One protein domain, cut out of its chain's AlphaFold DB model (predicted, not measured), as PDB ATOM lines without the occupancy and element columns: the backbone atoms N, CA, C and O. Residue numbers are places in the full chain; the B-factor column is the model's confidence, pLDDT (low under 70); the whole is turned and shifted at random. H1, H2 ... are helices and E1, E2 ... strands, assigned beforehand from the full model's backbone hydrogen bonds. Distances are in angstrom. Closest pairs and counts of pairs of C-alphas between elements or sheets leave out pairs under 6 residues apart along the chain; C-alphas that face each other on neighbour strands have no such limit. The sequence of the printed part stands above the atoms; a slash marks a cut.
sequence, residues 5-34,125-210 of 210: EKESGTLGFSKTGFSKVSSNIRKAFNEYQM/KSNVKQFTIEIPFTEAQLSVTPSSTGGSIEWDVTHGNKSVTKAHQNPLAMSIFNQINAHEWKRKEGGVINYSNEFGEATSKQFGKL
ATOM      1  N   GLU A   5     -40.696  53.182  53.668       86.19
ATOM      2  CA  GLU A   5     -39.704  52.133  53.484       86.19
ATOM      3  C   GLU A   5     -39.092  52.310  52.093       86.19
ATOM      4  O   GLU A   5     -39.766  52.737  51.154       86.19
ATOM      5  N   LYS A   6     -37.805  52.009  51.958       90.38
ATOM      6  CA  LYS A   6     -37.110  51.903  50.680       90.38
ATOM      7  C   LYS A   6     -36.204  50.683  50.724       90.38
ATOM      8  O   LYS A   6     -35.567  50.402  51.739       90.38
ATOM      9  N   GLU A   7     -36.137  49.981  49.606       92.25
ATOM     10  CA  GLU A   7     -35.218  48.870  49.416       92.25
ATOM     11  C   GLU A   7     -34.629  48.952  48.018       92.25
ATOM     12  O   GLU A   7     -35.359  49.138  47.049       92.25
ATOM     13  N   SER A   8     -33.320  48.783  47.904       94.00
ATOM     14  CA  SER A   8     -32.672  48.549  46.620       94.00
ATOM     15  C   SER A   8     -31.703  47.391  46.729       94.00
ATOM     16  O   SER A   8     -31.120  47.148  47.785       94.00
ATOM     17  N   GLY A   9     -31.505  46.662  45.643       94.25
ATOM     18  CA  GLY A   9     -30.557  45.562  45.623       94.25
ATOM     19  C   GLY A   9     -29.832  45.464  44.303       94.25
ATOM     20  O   GLY A   9     -30.391  45.751  43.249       94.25
ATOM     21  N   THR A  10     -28.577  45.039  44.372       95.81
ATOM     22  CA  THR A  10     -27.755  44.730  43.204       95.81
ATOM     23  C   THR A  10     -27.073  43.399  43.450       95.81
ATOM     24  O   THR A  10     -26.329  43.258  44.421       95.81
ATOM     25  N   LEU A  11     -27.313  42.428  42.572       95.81
ATOM     26  CA  LEU A  11     -26.733  41.089  42.618       95.81
ATOM     27  C   LEU A  11     -25.976  40.816  41.319       95.81
ATOM     28  O   LEU A  11     -26.560  40.843  40.239       95.81
ATOM     29  N   GLY A  12     -24.681  40.540  41.424       96.12
ATOM     30  CA  GLY A  12     -23.817  40.106  40.336       96.12
ATOM     31  C   GLY A  12     -23.687  38.584  40.277       96.12
ATOM     32  O   GLY A  12     -23.590  37.901  41.300       96.12
ATOM     33  N   PHE A  13     -23.639  38.052  39.059       96.00
ATOM     34  CA  PHE A  13     -23.558  36.615  38.800       96.00
ATOM     35  C   PHE A  13     -22.459  36.286  37.789       96.00
ATOM     36  O   PHE A  13     -22.128  37.095  36.921       96.00
ATOM     37  N   SER A  14     -21.948  35.050  37.828       95.88
ATOM     38  CA  SER A  14     -21.135  34.512  36.734       95.88
ATOM     39  C   SER A  14     -21.990  34.322  35.481       95.88
ATOM     40  O   SER A  14     -23.209  34.216  35.564       95.88
ATOM     41  N   LYS A  15     -21.374  34.165  34.305       95.19
ATOM     42  CA  LYS A  15     -22.098  33.839  33.058       95.19
ATOM     43  C   LYS A  15     -23.060  32.655  33.190       95.19
ATOM     44  O   LYS A  15     -24.190  32.720  32.708       95.19
ATOM     45  N   THR A  16     -22.632  31.586  33.862       94.50
ATOM     46  CA  THR A  16     -23.480  30.400  34.067       94.50
ATOM     47  C   THR A  16     -24.589  30.650  35.087       94.50
ATOM     48  O   THR A  16     -25.729  30.257  34.841       94.50
ATOM     49  N   GLY A  17     -24.280  31.341  36.191       94.69
ATOM     50  CA  GLY A  17     -25.259  31.706  37.216       94.69
ATOM     51  C   GLY A  17     -26.322  32.645  36.657       94.69
ATOM     52  O   GLY A  17     -27.509  32.346  36.733       94.69
ATOM     53  N   PHE A  18     -25.898  33.703  35.966       95.69
ATOM     54  CA  PHE A  18     -26.776  34.678  35.330       95.69
ATOM     55  C   PHE A  18     -27.732  34.022  34.333       95.69
ATOM     56  O   PHE A  18     -28.934  34.288  34.346       95.69
ATOM     57  N   SER A  19     -27.231  33.119  33.484       94.94
ATOM     58  CA  SER A  19     -28.082  32.409  32.524       94.94
ATOM     59  C   SER A  19     -29.161  31.572  33.219       94.94
ATOM     60  O   SER A  19     -30.291  31.522  32.735       94.94
ATOM     61  N   LYS A  20     -28.835  30.920  34.343       95.12
ATOM     62  CA  LYS A  20     -29.791  30.116  35.117       95.12
ATOM     63  C   LYS A  20     -30.818  31.007  35.818       95.12
ATOM     64  O   LYS A  20     -32.017  30.792  35.655       95.12
ATOM     65  N   VAL A  21     -30.363  32.033  36.539       95.31
ATOM     66  CA  VAL A  21     -31.242  32.929  37.304       95.31
ATOM     67  C   VAL A  21     -32.147  33.741  36.375       95.31
ATOM     68  O   VAL A  21     -33.355  33.748  36.577       95.31
ATOM     69  N   SER A  22     -31.619  34.336  35.300       94.69
ATOM     70  CA  SER A  22     -32.444  35.074  34.326       94.69
ATOM     71  C   SER A  22     -33.505  34.186  33.665       94.69
ATOM     72  O   SER A  22     -34.633  34.628  33.446       94.69
ATOM     73  N   SER A  23     -33.184  32.915  33.393       95.69
ATOM     74  CA  SER A  23     -34.154  31.941  32.889       95.69
ATOM     75  C   SER A  23     -35.253  31.639  33.910       95.69
ATOM     76  O   SER A  23     -36.422  31.547  33.536       95.69
ATOM     77  N   ASN A  24     -34.903  31.515  35.191       95.62
ATOM     78  CA  ASN A  24     -35.875  31.283  36.260       95.62
ATOM     79  C   ASN A  24     -36.778  32.502  36.494       95.62
ATOM     80  O   ASN A  24     -37.985  32.333  36.633       95.62
ATOM     81  N   ILE A  25     -36.229  33.720  36.457       94.38
ATOM     82  CA  ILE A  25     -37.011  34.962  36.555       94.38
ATOM     83  C   ILE A  25     -37.993  35.066  35.389       94.38
ATOM     84  O   ILE A  25     -39.179  35.312  35.591       94.38
ATOM     85  N   ARG A  26     -37.523  34.800  34.163       92.88
ATOM     86  CA  ARG A  26     -38.376  34.747  32.970       92.88
ATOM     87  C   ARG A  26     -39.520  33.748  33.139       92.88
ATOM     88  O   ARG A  26     -40.657  34.054  32.795       92.88
ATOM     89  N   LYS A  27     -39.217  32.551  33.650       94.81
ATOM     90  CA  LYS A  27     -40.216  31.511  33.915       94.81
ATOM     91  C   LYS A  27     -41.251  31.993  34.935       94.81
ATOM     92  O   LYS A  27     -42.434  31.941  34.624       94.81
ATOM     93  N   ALA A  28     -40.809  32.529  36.072       90.62
ATOM     94  CA  ALA A  28     -41.680  33.060  37.119       90.62
ATOM     95  C   ALA A  28     -42.621  34.162  36.601       90.62
ATOM     96  O   ALA A  28     -43.821  34.117  36.861       90.62
ATOM     97  N   PHE A  29     -42.097  35.107  35.811       88.31
ATOM     98  CA  PHE A  29     -42.904  36.157  35.189       88.31
ATOM     99  C   PHE A  29     -43.945  35.582  34.222       88.31
ATOM    100  O   PHE A  29     -45.128  35.891  34.322       88.31
ATOM    101  N   ASN A  30     -43.526  34.709  33.304       88.69
ATOM    102  CA  ASN A  30     -44.437  34.126  32.317       88.69
ATOM    103  C   ASN A  30     -45.518  33.247  32.979       88.69
ATOM    104  O   ASN A  30     -46.659  33.233  32.523       88.69
ATOM    105  N   GLU A  31     -45.178  32.522  34.050       88.75
ATOM    106  CA  GLU A  31     -46.132  31.734  34.839       88.75
ATOM    107  C   GLU A  31     -47.153  32.626  35.552       88.75
ATOM    108  O   GLU A  31     -48.346  32.333  35.492       88.75
ATOM    109  N   TYR A  32     -46.712  33.740  36.145       83.94
ATOM    110  CA  TYR A  32     -47.597  34.746  36.740       83.94
ATOM    111  C   TYR A  32     -48.581  35.321  35.710       83.94
ATOM    112  O   TYR A  32     -49.794  35.284  35.919       83.94
ATOM    113  N   GLN A  33     -48.081  35.755  34.549       80.88
ATOM    114  CA  GLN A  33     -48.910  36.294  33.463       80.88
ATOM    115  C   GLN A  33     -49.939  35.270  32.953       80.88
ATOM    116  O   GLN A  33     -51.105  35.587  32.716       80.88
ATOM    117  N   MET A  34     -49.538  34.001  32.835       85.50
ATOM    118  CA  MET A  34     -50.450  32.920  32.461       85.50
ATOM    119  C   MET A  34     -51.481  32.600  33.549       85.50
ATOM    120  O   MET A  34     -52.609  32.233  33.215       85.50
ATOM    121  N   LYS A 125     -39.488  36.537  26.082       87.75
ATOM    122  CA  LYS A 125     -38.977  35.482  25.196       87.75
ATOM    123  C   LYS A 125     -37.540  35.096  25.562       87.75
ATOM    124  O   LYS A 125     -36.794  35.882  26.141       87.75
ATOM    125  N   SER A 126     -37.124  33.885  25.189       86.50
ATOM    126  CA  SER A 126     -35.778  33.362  25.479       86.50
ATOM    127  C   SER A 126     -34.646  34.160  24.821       86.50
ATOM    128  O   SER A 126     -33.551  34.237  25.374       86.50
ATOM    129  N   ASN A 127     -34.912  34.775  23.667       86.12
ATOM    130  CA  ASN A 127     -33.960  35.614  22.938       86.12
ATOM    131  C   ASN A 127     -33.793  37.022  23.538       86.12
ATOM    132  O   ASN A 127     -32.838  37.715  23.189       86.12
ATOM    133  N   VAL A 128     -34.682  37.444  24.443       87.00
ATOM    134  CA  VAL A 128     -34.585  38.726  25.151       87.00
ATOM    135  C   VAL A 128     -33.607  38.564  26.314       87.00
ATOM    136  O   VAL A 128     -33.903  37.880  27.297       87.00
ATOM    137  N   LYS A 129     -32.413  39.151  26.173       85.75
ATOM    138  CA  LYS A 129     -31.306  39.013  27.137       85.75
ATOM    139  C   LYS A 129     -31.331  40.047  28.263       85.75
ATOM    140  O   LYS A 129     -30.786  39.765  29.321       85.75
ATOM    141  N   GLN A 130     -31.937  41.205  28.016       92.06
ATOM    142  CA  GLN A 130     -32.112  42.292  28.973       92.06
ATOM    143  C   GLN A 130     -33.593  42.638  29.048       92.06
ATOM    144  O   GLN A 130     -34.249  42.718  28.008       92.06
ATOM    145  N   PHE A 131     -34.113  42.808  30.255       90.69
ATOM    146  CA  PHE A 131     -35.510  43.162  30.473       90.69
ATOM    147  C   PHE A 131     -35.701  43.801  31.847       90.69
ATOM    148  O   PHE A 131     -34.941  43.525  32.776       90.69
ATOM    149  N   THR A 132     -36.750  44.610  31.959       90.19
ATOM    150  CA  THR A 132     -37.216  45.208  33.211       90.19
ATOM    151  C   THR A 132     -38.640  44.733  33.470       90.19
ATOM    152  O   THR A 132     -39.442  44.618  32.543       90.19
ATOM    153  N   ILE A 133     -38.920  44.390  34.721       84.25
ATOM    154  CA  ILE A 133     -40.222  43.963  35.218       84.25
ATOM    155  C   ILE A 133     -40.677  45.022  36.209       84.25
ATOM    156  O   ILE A 133     -40.067  45.193  37.264       84.25
ATOM    157  N   GLU A 134     -41.757  45.707  35.871       82.56
ATOM    158  CA  GLU A 134     -42.503  46.526  36.818       82.56
ATOM    159  C   GLU A 134     -43.392  45.598  37.646       82.56
ATOM    160  O   GLU A 134     -44.064  44.716  37.103       82.56
ATOM    161  N   ILE A 135     -43.346  45.740  38.968       78.25
ATOM    162  CA  ILE A 135     -44.165  44.949  39.882       78.25
ATOM    163  C   ILE A 135     -45.502  45.685  40.064       78.25
ATOM    164  O   ILE A 135     -45.512  46.775  40.646       78.25
ATOM    165  N   PRO A 136     -46.634  45.112  39.611       70.44
ATOM    166  CA  PRO A 136     -47.920  45.802  39.641       70.44
ATOM    167  C   PRO A 136     -48.309  46.288  41.041       70.44
ATOM    168  O   PRO A 136     -48.054  45.609  42.041       70.44
ATOM    169  N   PHE A 137     -48.962  47.453  41.102       63.66
ATOM    170  CA  PHE A 137     -49.469  48.094  42.333       63.66
ATOM    171  C   PHE A 137     -48.403  48.435  43.372       63.66
ATOM    172  O   PHE A 137     -48.694  48.641  44.556       63.66
ATOM    173  N   THR A 138     -47.160  48.496  42.925       71.31
ATOM    174  CA  THR A 138     -46.029  48.894  43.739       71.31
ATOM    175  C   THR A 138     -45.168  49.827  42.922       71.31
ATOM    176  O   THR A 138     -45.169  49.784  41.696       71.31
ATOM    177  N   GLU A 139     -44.396  50.655  43.600       79.88
ATOM    178  CA  GLU A 139     -43.368  51.446  42.939       79.88
ATOM    179  C   GLU A 139     -42.044  50.657  42.907       79.88
ATOM    180  O   GLU A 139     -40.972  51.165  43.231       79.88
ATOM    181  N   ALA A 140     -42.144  49.355  42.622       81.88
ATOM    182  CA  ALA A 140     -41.009  48.456  42.560       81.88
ATOM    183  C   ALA A 140     -40.746  48.038  41.119       81.88
ATOM    184  O   ALA A 140     -41.648  47.624  40.388       81.88
ATOM    185  N   GLN A 141     -39.477  48.088  40.742       88.94
ATOM    186  CA  GLN A 141     -39.004  47.590  39.460       88.94
ATOM    187  C   GLN A 141     -37.818  46.656  39.661       88.94
ATOM    188  O   GLN A 141     -36.998  46.858  40.557       88.94
ATOM    189  N   LEU A 142     -37.711  45.653  38.795       92.19
ATOM    190  CA  LEU A 142     -36.594  44.721  38.745       92.19
ATOM    191  C   LEU A 142     -36.011  44.695  37.335       92.19
ATOM    192  O   LEU A 142     -36.701  44.375  36.372       92.19
ATOM    193  N   SER A 143     -34.726  44.991  37.216       92.75
ATOM    194  CA  SER A 143     -33.972  45.012  35.968       92.75
ATOM    195  C   SER A 143     -32.981  43.854  35.920       92.75
ATOM    196  O   SER A 143     -32.265  43.578  36.879       92.75
ATOM    197  N   VAL A 144     -32.928  43.171  34.777       91.44
ATOM    198  CA  VAL A 144     -32.008  42.063  34.506       91.44
ATOM    199  C   VAL A 144     -31.104  42.463  33.348       91.44
ATOM    200  O   VAL A 144     -31.575  42.589  32.216       91.44
ATOM    201  N   THR A 145     -29.808  42.630  33.617       94.62
ATOM    202  CA  THR A 145     -28.841  43.193  32.662       94.62
ATOM    203  C   THR A 145     -27.668  42.233  32.434       94.62
ATOM    204  O   THR A 145     -26.927  41.928  33.368       94.62
ATOM    205  N   PRO A 146     -27.451  41.726  31.208       93.06
ATOM    206  CA  PRO A 146     -26.318  40.857  30.903       93.06
ATOM    207  C   PRO A 146     -25.007  41.650  30.821       93.06
ATOM    208  O   PRO A 146     -24.995  42.820  30.452       93.06
ATOM    209  N   SER A 147     -23.878  40.982  31.059       93.19
ATOM    210  CA  SER A 147     -22.538  41.523  30.810       93.19
ATOM    211  C   SER A 147     -21.651  40.494  30.099       93.19
ATOM    212  O   SER A 147     -21.997  39.317  29.977       93.19
ATOM    213  N   SER A 148     -20.481  40.912  29.606       90.81
ATOM    214  CA  SER A 148     -19.533  40.002  28.942       90.81
ATOM    215  C   SER A 148     -19.002  38.906  29.877       90.81
ATOM    216  O   SER A 148     -18.699  37.798  29.428       90.81
ATOM    217  N   THR A 149     -18.932  39.189  31.178       90.62
ATOM    218  CA  THR A 149     -18.438  38.283  32.225       90.62
ATOM    219  C   THR A 149     -19.558  37.575  32.993       90.62
ATOM    220  O   THR A 149     -19.297  36.615  33.722       90.62
ATOM    221  N   GLY A 150     -20.811  37.991  32.798       93.06
ATOM    222  CA  GLY A 150     -21.953  37.478  33.538       93.06
ATOM    223  C   GLY A 150     -23.205  38.318  33.353       93.06
ATOM    224  O   GLY A 150     -23.777  38.361  32.265       93.06
ATOM    225  N   GLY A 151     -23.629  38.960  34.434       95.56
ATOM    226  CA  GLY A 151     -24.704  39.943  34.432       95.56
ATOM    227  C   GLY A 151     -25.089  40.354  35.847       95.56
ATOM    228  O   GLY A 151     -24.586  39.784  36.822       95.56
ATOM    229  N   SER A 152     -25.974  41.339  35.942       96.62
ATOM    230  CA  SER A 152     -26.542  41.835  37.190       96.62
ATOM    231  C   SER A 152     -28.064  41.737  37.195       96.62
ATOM    232  O   SER A 152     -28.731  41.765  36.157       96.62
ATOM    233  N   ILE A 153     -28.606  41.588  38.398       95.94
ATOM    234  CA  ILE A 153     -30.017  41.800  38.692       95.94
ATOM    235  C   ILE A 153     -30.085  42.932  39.698       95.94
ATOM    236  O   ILE A 153     -29.421  42.885  40.735       95.94
ATOM    237  N   GLU A 154     -30.880  43.935  39.374       96.06
ATOM    238  CA  GLU A 154     -31.049  45.140  40.168       96.06
ATOM    239  C   GLU A 154     -32.527  45.356  40.444       96.06
ATOM    240  O   GLU A 154     -33.360  45.109  39.577       96.06
ATOM    241  N   TRP A 155     -32.869  45.815  41.638       94.88
ATOM    242  CA  TRP A 155     -34.215  46.288  41.921       94.88
ATOM    243  C   TRP A 155     -34.168  47.537  42.778       94.88
ATOM    244  O   TRP A 155     -33.226  47.755  43.542       94.88
ATOM    245  N   ASP A 156     -35.202  48.349  42.630       92.75
ATOM    246  CA  ASP A 156     -35.444  49.521  43.456       92.75
ATOM    247  C   ASP A 156     -36.932  49.542  43.785       92.75
ATOM    248  O   ASP A 156     -37.778  49.402  42.900       92.75
ATOM    249  N   VAL A 157     -37.226  49.663  45.072       90.06
ATOM    250  CA  VAL A 157     -38.558  49.886  45.615       90.06
ATOM    251  C   VAL A 157     -38.562  51.311  46.135       90.06
ATOM    252  O   VAL A 157     -37.937  51.599  47.162       90.06
ATOM    253  N   THR A 158     -39.228  52.218  45.422       83.00
ATOM    254  CA  THR A 158     -39.184  53.636  45.780       83.00
ATOM    255  C   THR A 158     -39.934  53.935  47.076       83.00
ATOM    256  O   THR A 158     -40.650  53.109  47.658       83.00
ATOM    257  N   HIS A 159     -39.655  55.132  47.593       70.75
ATOM    258  CA  HIS A 159     -40.018  55.563  48.932       70.75
ATOM    259  C   HIS A 159     -41.524  55.815  49.030       70.75
ATOM    260  O   HIS A 159     -42.023  56.868  48.642       70.75
ATOM    261  N   GLY A 160     -42.240  54.848  49.595       76.12
ATOM    262  CA  GLY A 160     -43.682  54.916  49.777       76.12
ATOM    263  C   GLY A 160     -44.098  54.325  51.115       76.12
ATOM    264  O   GLY A 160     -43.360  53.572  51.755       76.12
ATOM    265  N   ASN A 161     -45.308  54.658  51.557       78.94
ATOM    266  CA  ASN A 161     -45.857  54.100  52.789       78.94
ATOM    267  C   ASN A 161     -46.036  52.576  52.643       78.94
ATOM    268  O   ASN A 161     -46.912  52.113  51.899       78.94
ATOM    269  N   LYS A 162     -45.212  51.812  53.372       81.44
ATOM    270  CA  LYS A 162     -45.111  50.345  53.323       81.44
ATOM    271  C   LYS A 162     -44.799  49.794  51.922       81.44
ATOM    272  O   LYS A 162     -45.280  48.712  51.584       81.44
ATOM    273  N   SER A 163     -44.071  50.534  51.081       83.50
ATOM    274  CA  SER A 163     -43.797  50.123  49.691       83.50
ATOM    275  C   SER A 163     -43.006  48.816  49.623       83.50
ATOM    276  O   SER A 163     -43.399  47.914  48.888       83.50
ATOM    277  N   VAL A 164     -41.972  48.666  50.456       86.00
ATOM    278  CA  VAL A 164     -41.167  47.438  50.569       86.00
ATOM    279  C   VAL A 164     -42.034  46.261  50.992       86.00
ATOM    280  O   VAL A 164     -42.081  45.244  50.303       86.00
ATOM    281  N   THR A 165     -42.800  46.416  52.074       83.81
ATOM    282  CA  THR A 165     -43.718  45.366  52.534       83.81
ATOM    283  C   THR A 165     -44.699  44.939  51.432       83.81
ATOM    284  O   THR A 165     -44.899  43.745  51.221       83.81
ATOM    285  N   LYS A 166     -45.285  45.894  50.694       82.31
ATOM    286  CA  LYS A 166     -46.201  45.607  49.577       82.31
ATOM    287  C   LYS A 166     -45.502  44.894  48.419       82.31
ATOM    288  O   LYS A 166     -46.061  43.943  47.882       82.31
ATOM    289  N   ALA A 167     -44.287  45.316  48.065       82.44
ATOM    290  CA  ALA A 167     -43.480  44.673  47.033       82.44
ATOM    291  C   ALA A 167     -43.203  43.209  47.384       82.44
ATOM    292  O   ALA A 167     -43.496  42.330  46.583       82.44
ATOM    293  N   HIS A 168     -42.759  42.917  48.607       83.06
ATOM    294  CA  HIS A 168     -42.494  41.540  49.050       83.06
ATOM    295  C   HIS A 168     -43.750  40.686  49.247       83.06
ATOM    296  O   HIS A 168     -43.637  39.467  49.311       83.06
ATOM    297  N   GLN A 169     -44.936  41.287  49.343       85.00
ATOM    298  CA  GLN A 169     -46.217  40.571  49.387       85.00
ATOM    299  C   GLN A 169     -46.830  40.351  47.998       85.00
ATOM    300  O   GLN A 169     -47.782  39.580  47.866       85.00
ATOM    301  N   ASN A 170     -46.310  41.010  46.957       83.38
ATOM    302  CA  ASN A 170     -46.798  40.821  45.600       83.38
ATOM    303  C   ASN A 170     -46.420  39.400  45.109       83.38
ATOM    304  O   ASN A 170     -45.240  39.048  45.142       83.38
ATOM    305  N   PRO A 171     -47.367  38.578  44.613       82.19
ATOM    306  CA  PRO A 171     -47.091  37.204  44.187       82.19
ATOM    307  C   PRO A 171     -46.022  37.081  43.092       82.19
ATOM    308  O   PRO A 171     -45.242  36.125  43.107       82.19
ATOM    309  N   LEU A 172     -45.954  38.041  42.160       83.88
ATOM    310  CA  LEU A 172     -44.915  38.082  41.131       83.88
ATOM    311  C   LEU A 172     -43.543  38.294  41.770       83.88
ATOM    312  O   LEU A 172     -42.619  37.518  41.525       83.88
ATOM    313  N   ALA A 173     -43.426  39.313  42.620       85.69
ATOM    314  CA  ALA A 173     -42.185  39.625  43.315       85.69
ATOM    315  C   ALA A 173     -41.756  38.475  44.237       85.69
ATOM    316  O   ALA A 173     -40.611  38.042  44.163       85.69
ATOM    317  N   MET A 174     -42.676  37.905  45.024       86.88
ATOM    318  CA  MET A 174     -42.426  36.715  45.846       86.88
ATOM    319  C   MET A 174     -41.867  35.562  45.014       86.88
ATOM    320  O   MET A 174     -40.864  34.960  45.387       86.88
ATOM    321  N   SER A 175     -42.493  35.254  43.874       87.44
ATOM    322  CA  SER A 175     -42.024  34.195  42.978       87.44
ATOM    323  C   SER A 175     -40.610  34.484  42.472       87.44
ATOM    324  O   SER A 175     -39.739  33.617  42.556       87.44
ATOM    325  N   ILE A 176     -40.341  35.715  42.026       90.12
ATOM    326  CA  ILE A 176     -39.020  36.132  41.545       90.12
ATOM    327  C   ILE A 176     -37.967  36.037  42.658       90.12
ATOM    328  O   ILE A 176     -36.932  35.397  42.464       90.12
ATOM    329  N   PHE A 177     -38.228  36.609  43.833       89.75
ATOM    330  CA  PHE A 177     -37.299  36.571  44.960       89.75
ATOM    331  C   PHE A 177     -37.077  35.148  45.474       89.75
ATOM    332  O   PHE A 177     -35.953  34.810  45.834       89.75
ATOM    333  N   ASN A 178     -38.083  34.271  45.424       89.88
ATOM    334  CA  ASN A 178     -37.904  32.850  45.719       89.88
ATOM    335  C   ASN A 178     -36.935  32.182  44.733       89.88
ATOM    336  O   ASN A 178     -36.079  31.407  45.158       89.88
ATOM    337  N   GLN A 179     -37.010  32.506  43.435       90.06
ATOM    338  CA  GLN A 179     -36.052  31.994  42.446       90.06
ATOM    339  C   GLN A 179     -34.630  32.517  42.682       90.06
ATOM    340  O   GLN A 179     -33.671  31.768  42.496       90.06
ATOM    341  N   ILE A 180     -34.488  33.780  43.096       90.06
ATOM    342  CA  ILE A 180     -33.189  34.380  43.438       90.06
ATOM    343  C   ILE A 180     -32.617  33.727  44.705       90.06
ATOM    344  O   ILE A 180     -31.456  33.329  44.718       90.06
ATOM    345  N   ASN A 181     -33.429  33.560  45.749       89.19
ATOM    346  CA  ASN A 181     -33.012  32.969  47.023       89.19
ATOM    347  C   ASN A 181     -32.671  31.477  46.906       89.19
ATOM    348  O   ASN A 181     -31.819  30.988  47.643       89.19
ATOM    349  N   ALA A 182     -33.303  30.759  45.975       90.00
ATOM    350  CA  ALA A 182     -32.989  29.364  45.677       90.00
ATOM    351  C   ALA A 182     -31.687  29.185  44.869       90.00
ATOM    352  O   ALA A 182     -31.265  28.051  44.630       90.00
ATOM    353  N   HIS A 183     -31.056  30.270  44.402       92.31
ATOM    354  CA  HIS A 183     -29.793  30.188  43.674       92.31
ATOM    355  C   HIS A 183     -28.639  29.818  44.609       92.31
ATOM    356  O   HIS A 183     -28.368  30.484  45.607       92.31
ATOM    357  N   GLU A 184     -27.908  28.771  44.241       93.00
ATOM    358  CA  GLU A 184     -26.672  28.388  44.914       93.00
ATOM    359  C   GLU A 184     -25.534  29.325  44.495       93.00
ATOM    360  O   GLU A 184     -24.982  29.220  43.396       93.00
ATOM    361  N   TRP A 185     -25.178  30.240  45.396       91.69
ATOM    362  CA  TRP A 185     -24.130  31.236  45.190       91.69
ATOM    363  C   TRP A 185     -22.752  30.602  44.987       91.69
ATOM    364  O   TRP A 185     -22.243  29.883  45.852       91.69
ATOM    365  N   LYS A 186     -22.111  30.918  43.858       92.06
ATOM    366  CA  LYS A 186     -20.728  30.511  43.568       92.06
ATOM    367  C   LYS A 186     -19.729  31.612  43.938       92.06
ATOM    368  O   LYS A 186     -20.089  32.718  44.326       92.06
ATOM    369  N   ARG A 187     -18.435  31.299  43.821       89.62
ATOM    370  CA  ARG A 187     -17.344  32.262  44.042       89.62
ATOM    371  C   ARG A 187     -17.477  33.446  43.073       89.62
ATOM    372  O   ARG A 187     -17.659  33.207  41.880       89.62
ATOM    373  N   LYS A 188     -17.288  34.677  43.567       87.81
ATOM    374  CA  LYS A 188     -17.461  35.932  42.808       87.81
ATOM    375  C   LYS A 188     -18.898  36.178  42.332       87.81
ATOM    376  O   LYS A 188     -19.115  36.928  41.385       87.81
ATOM    377  N   GLU A 189     -19.871  35.520  42.954       94.12
ATOM    378  CA  GLU A 189     -21.289  35.840  42.816       94.12
ATOM    379  C   GLU A 189     -21.781  36.390  44.149       94.12
ATOM    380  O   GLU A 189     -21.355  35.933  45.216       94.12
ATOM    381  N   GLY A 190     -22.686  37.356  44.096       94.38
ATOM    382  CA  GLY A 190     -23.175  38.010  45.296       94.38
ATOM    383  C   GLY A 190     -23.587  39.443  45.042       94.38
ATOM    384  O   GLY A 190     -23.729  39.870  43.901       94.38
ATOM    385  N   GLY A 191     -23.769  40.199  46.112       93.12
ATOM    386  CA  GLY A 191     -24.155  41.593  46.002       93.12
ATOM    387  C   GLY A 191     -24.646  42.171  47.313       93.12
ATOM    388  O   GLY A 191     -24.387  41.618  48.382       93.12
ATOM    389  N   VAL A 192     -25.336  43.302  47.230       93.69
ATOM    390  CA  VAL A 192     -25.779  44.060  48.400       93.69
ATOM    391  C   VAL A 192     -27.243  44.429  48.235       93.69
ATOM    392  O   VAL A 192     -27.646  44.902  47.175       93.69
ATOM    393  N   ILE A 193     -28.019  44.224  49.298       91.94
ATOM    394  CA  ILE A 193     -29.355  44.797  49.457       91.94
ATOM    395  C   ILE A 193     -29.258  45.910  50.491       91.94
ATOM    396  O   ILE A 193     -28.779  45.671  51.598       91.94
ATOM    397  N   ASN A 194     -29.704  47.103  50.133       91.94
ATOM    398  CA  ASN A 194     -29.786  48.263  51.000       91.94
ATOM    399  C   ASN A 194     -31.243  48.495  51.388       91.94
ATOM    400  O   ASN A 194     -32.118  48.555  50.529       91.94
ATOM    401  N   TYR A 195     -31.477  48.674  52.678       90.00
ATOM    402  CA  TYR A 195     -32.765  49.028  53.250       90.00
ATOM    403  C   TYR A 195     -32.628  50.390  53.906       90.00
ATOM    404  O   TYR A 195     -31.664  50.620  54.638       90.00
ATOM    405  N   SER A 196     -33.593  51.274  53.682       88.00
ATOM    406  CA  SER A 196     -33.699  52.523  54.427       88.00
ATOM    407  C   SER A 196     -35.138  52.830  54.828       88.00
ATOM    408  O   SER A 196     -36.096  52.389  54.187       88.00
ATOM    409  N   ASN A 197     -35.297  53.565  55.927       85.69
ATOM    410  CA  ASN A 197     -36.594  54.001  56.442       85.69
ATOM    411  C   ASN A 197     -36.663  55.530  56.608       85.69
ATOM    412  O   ASN A 197     -35.695  56.249  56.360       85.69
ATOM    413  N   GLU A 198     -37.828  56.023  57.030       77.19
ATOM    414  CA  GLU A 198     -38.093  57.447  57.305       77.19
ATOM    415  C   GLU A 198     -37.202  58.082  58.385       77.19
ATOM    416  O   GLU A 198     -37.055  59.300  58.409       77.19
ATOM    417  N   PHE A 199     -36.575  57.278  59.248       80.88
ATOM    418  CA  PHE A 199     -35.677  57.750  60.308       80.88
ATOM    419  C   PHE A 199     -34.205  57.787  59.873       80.88
ATOM    420  O   PHE A 199     -33.327  58.070  60.683       80.88
ATOM    421  N   GLY A 200     -33.924  57.512  58.595       71.44
ATOM    422  CA  GLY A 200     -32.565  57.507  58.056       71.44
ATOM    423  C   GLY A 200     -31.730  56.304  58.496       71.44
ATOM    424  O   GLY A 200     -30.529  56.274  58.231       71.44
ATOM    425  N   GLU A 201     -32.337  55.297  59.132       76.81
ATOM    426  CA  GLU A 201     -31.645  54.051  59.443       76.81
ATOM    427  C   GLU A 201     -31.402  53.300  58.134       76.81
ATOM    428  O   GLU A 201     -32.339  52.833  57.484       76.81
ATOM    429  N   ALA A 202     -30.136  53.205  57.738       78.88
ATOM    430  CA  ALA A 202     -29.708  52.420  56.595       78.88
ATOM    431  C   ALA A 202     -29.097  51.106  57.083       78.88
ATOM    432  O   ALA A 202     -28.160  51.102  57.883       78.88
ATOM    433  N   THR A 203     -29.611  49.983  56.590       85.38
ATOM    434  CA  THR A 203     -29.002  48.669  56.812       85.38
ATOM    435  C   THR A 203     -28.668  48.031  55.476       85.38
ATOM    436  O   THR A 203     -29.433  48.124  54.518       85.38
ATOM    437  N   SER A 204     -27.512  47.380  55.403       86.00
ATOM    438  CA  SER A 204     -27.072  46.677  54.201       86.00
ATOM    439  C   SER A 204     -26.887  45.202  54.514       86.00
ATOM    440  O   SER A 204     -26.237  44.836  55.494       86.00
ATOM    441  N   LYS A 205     -27.437  44.340  53.663       85.69
ATOM    442  CA  LYS A 205     -27.270  42.891  53.734       85.69
ATOM    443  C   LYS A 205     -26.453  42.420  52.540       85.69
ATOM    444  O   LYS A 205     -26.852  42.626  51.396       85.69
ATOM    445  N   GLN A 206     -25.323  41.771  52.807       85.88
ATOM    446  CA  GLN A 206     -24.507  41.148  51.766       85.88
ATOM    447  C   GLN A 206     -25.049  39.763  51.398       85.88
ATOM    448  O   GLN A 206     -25.480  38.996  52.261       85.88
ATOM    449  N   PHE A 207     -25.009  39.450  50.105       81.25
ATOM    450  CA  PHE A 207     -25.330  38.145  49.537       81.25
ATOM    451  C   PHE A 207     -24.093  37.544  48.874       81.25
ATOM    452  O   PHE A 207     -23.308  38.262  48.258       81.25
ATOM    453  N   GLY A 208     -23.967  36.217  48.947       74.50
ATOM    454  CA  GLY A 208     -22.918  35.457  48.265       74.50
ATOM    455  C   GLY A 208     -21.519  35.575  48.882       74.50
ATOM    456  O   GLY A 208     -21.338  36.056  50.000       74.50
ATOM    457  N   LYS A 209     -20.522  35.067  48.146       65.69
ATOM    458  CA  LYS A 209     -19.091  35.164  48.473       65.69
ATOM    459  C   LYS A 209     -18.423  35.959  47.356       65.69
ATOM    460  O   LYS A 209     -18.007  35.367  46.351       65.69
ATOM    461  N   LEU A 210     -18.392  37.280  47.534       54.19
ATOM    462  CA  LEU A 210     -17.674  38.209  46.659       54.19
ATOM    463  C   LEU A 210     -16.193  37.808  46.542       54.19
ATOM    464  O   LEU A 210     -15.587  37.457  47.579       54.19
TER     465      LEU A 210
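This is residues 5 to 34 and 125 to 210 of the 210 residues of an uncharacterized protein of Vibrio alginolyticus (UniProt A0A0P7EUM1). A twisted wall of six antiparallel strands has three helices over one face and its other face bare, making two layers. H1 and H3 lie side by side over the part made by E2, E3 and E4, the short H2 stands up over E4, and the hairpin of E5 and E6 extends the sheet beyond E1. The printed part has 116 residues, with three named helices and six named strands in the chain order E1 H1 E2 E3 E4 H2 H3 E5 E6; the sheet's order is E2 E3 E4 E1 E5 E6. The class is mixed, and the whole is compact, with a radius of gyration of the C-alphas of 14.0 A and spans of 40 by 36 by 21 A.

The sheet runs from edge strand E2, residues 131 to 135, through E3, residues 140 to 146, E4, residues 150 to 161, E1, residues 5 to 14, and E5, residues 189 to 197, to edge strand E6, residues 202 to 209. E2, E3 and E4 form a meander, each strand the antiparallel neighbour of the one before; within hydrogen-bond range are N 133 and O 142, 2.8 A, and N 143 and O 154, 2.7 A. E1 is antiparallel to E4, with N 11 and O 153 2.8 A apart, and to E5, with N 8 and O 194 2.9 A apart. In the hairpin of E5 and E6, N 195 and O 203 are 2.8 A apart. H1, residues 15 to 34, is on the sheet at a height of 10.1 A, over E2, E3 and E4, and on the local plane only just slantwise to the strands, at 33 degrees to E4. H3, residues 171 to 181, is on the same face, over E3. H1 and H3 touch at a shallow tilt of 19 degrees, opposite ways; their closest C-alphas, of Ile 25 and Ile 176, are 5.5 A apart. H2, residues 163 to 169, is on that face too and stands up from the sheet at 55 degrees. E4, H2, H3 and E5 form a split strand-helix-strand unit, two strands running the same way with E1 between them, and its crossover is right-handed. In H1, H2 and H3 every O i to N i+4 pair is within hydrogen-bond range.

From first to last C-alpha, E4 measures 34.9 A, E1 30.6 A, H1 28.4 A and E5 27.4 A. E1 begins with C-alpha 5 at (-39.704, 52.133, 53.484), H1 ends with C-alpha 34 at (-50.450, 32.920, 32.461), and E6 ends with C-alpha 209 at (-19.091, 35.164, 48.473).

The two C-alphas farthest apart, of Asn 127 and Phe 199, are 43.5 A apart. Residues 35 to 124 are not printed, and C-alphas 34 and 125 are 13.8 A apart across this cut. Of the links printed whole, H3 to E5 is short and the others are tight. Mean pLDDT of the printed part is 87.6; residues 137, 209 and 210 are under 70.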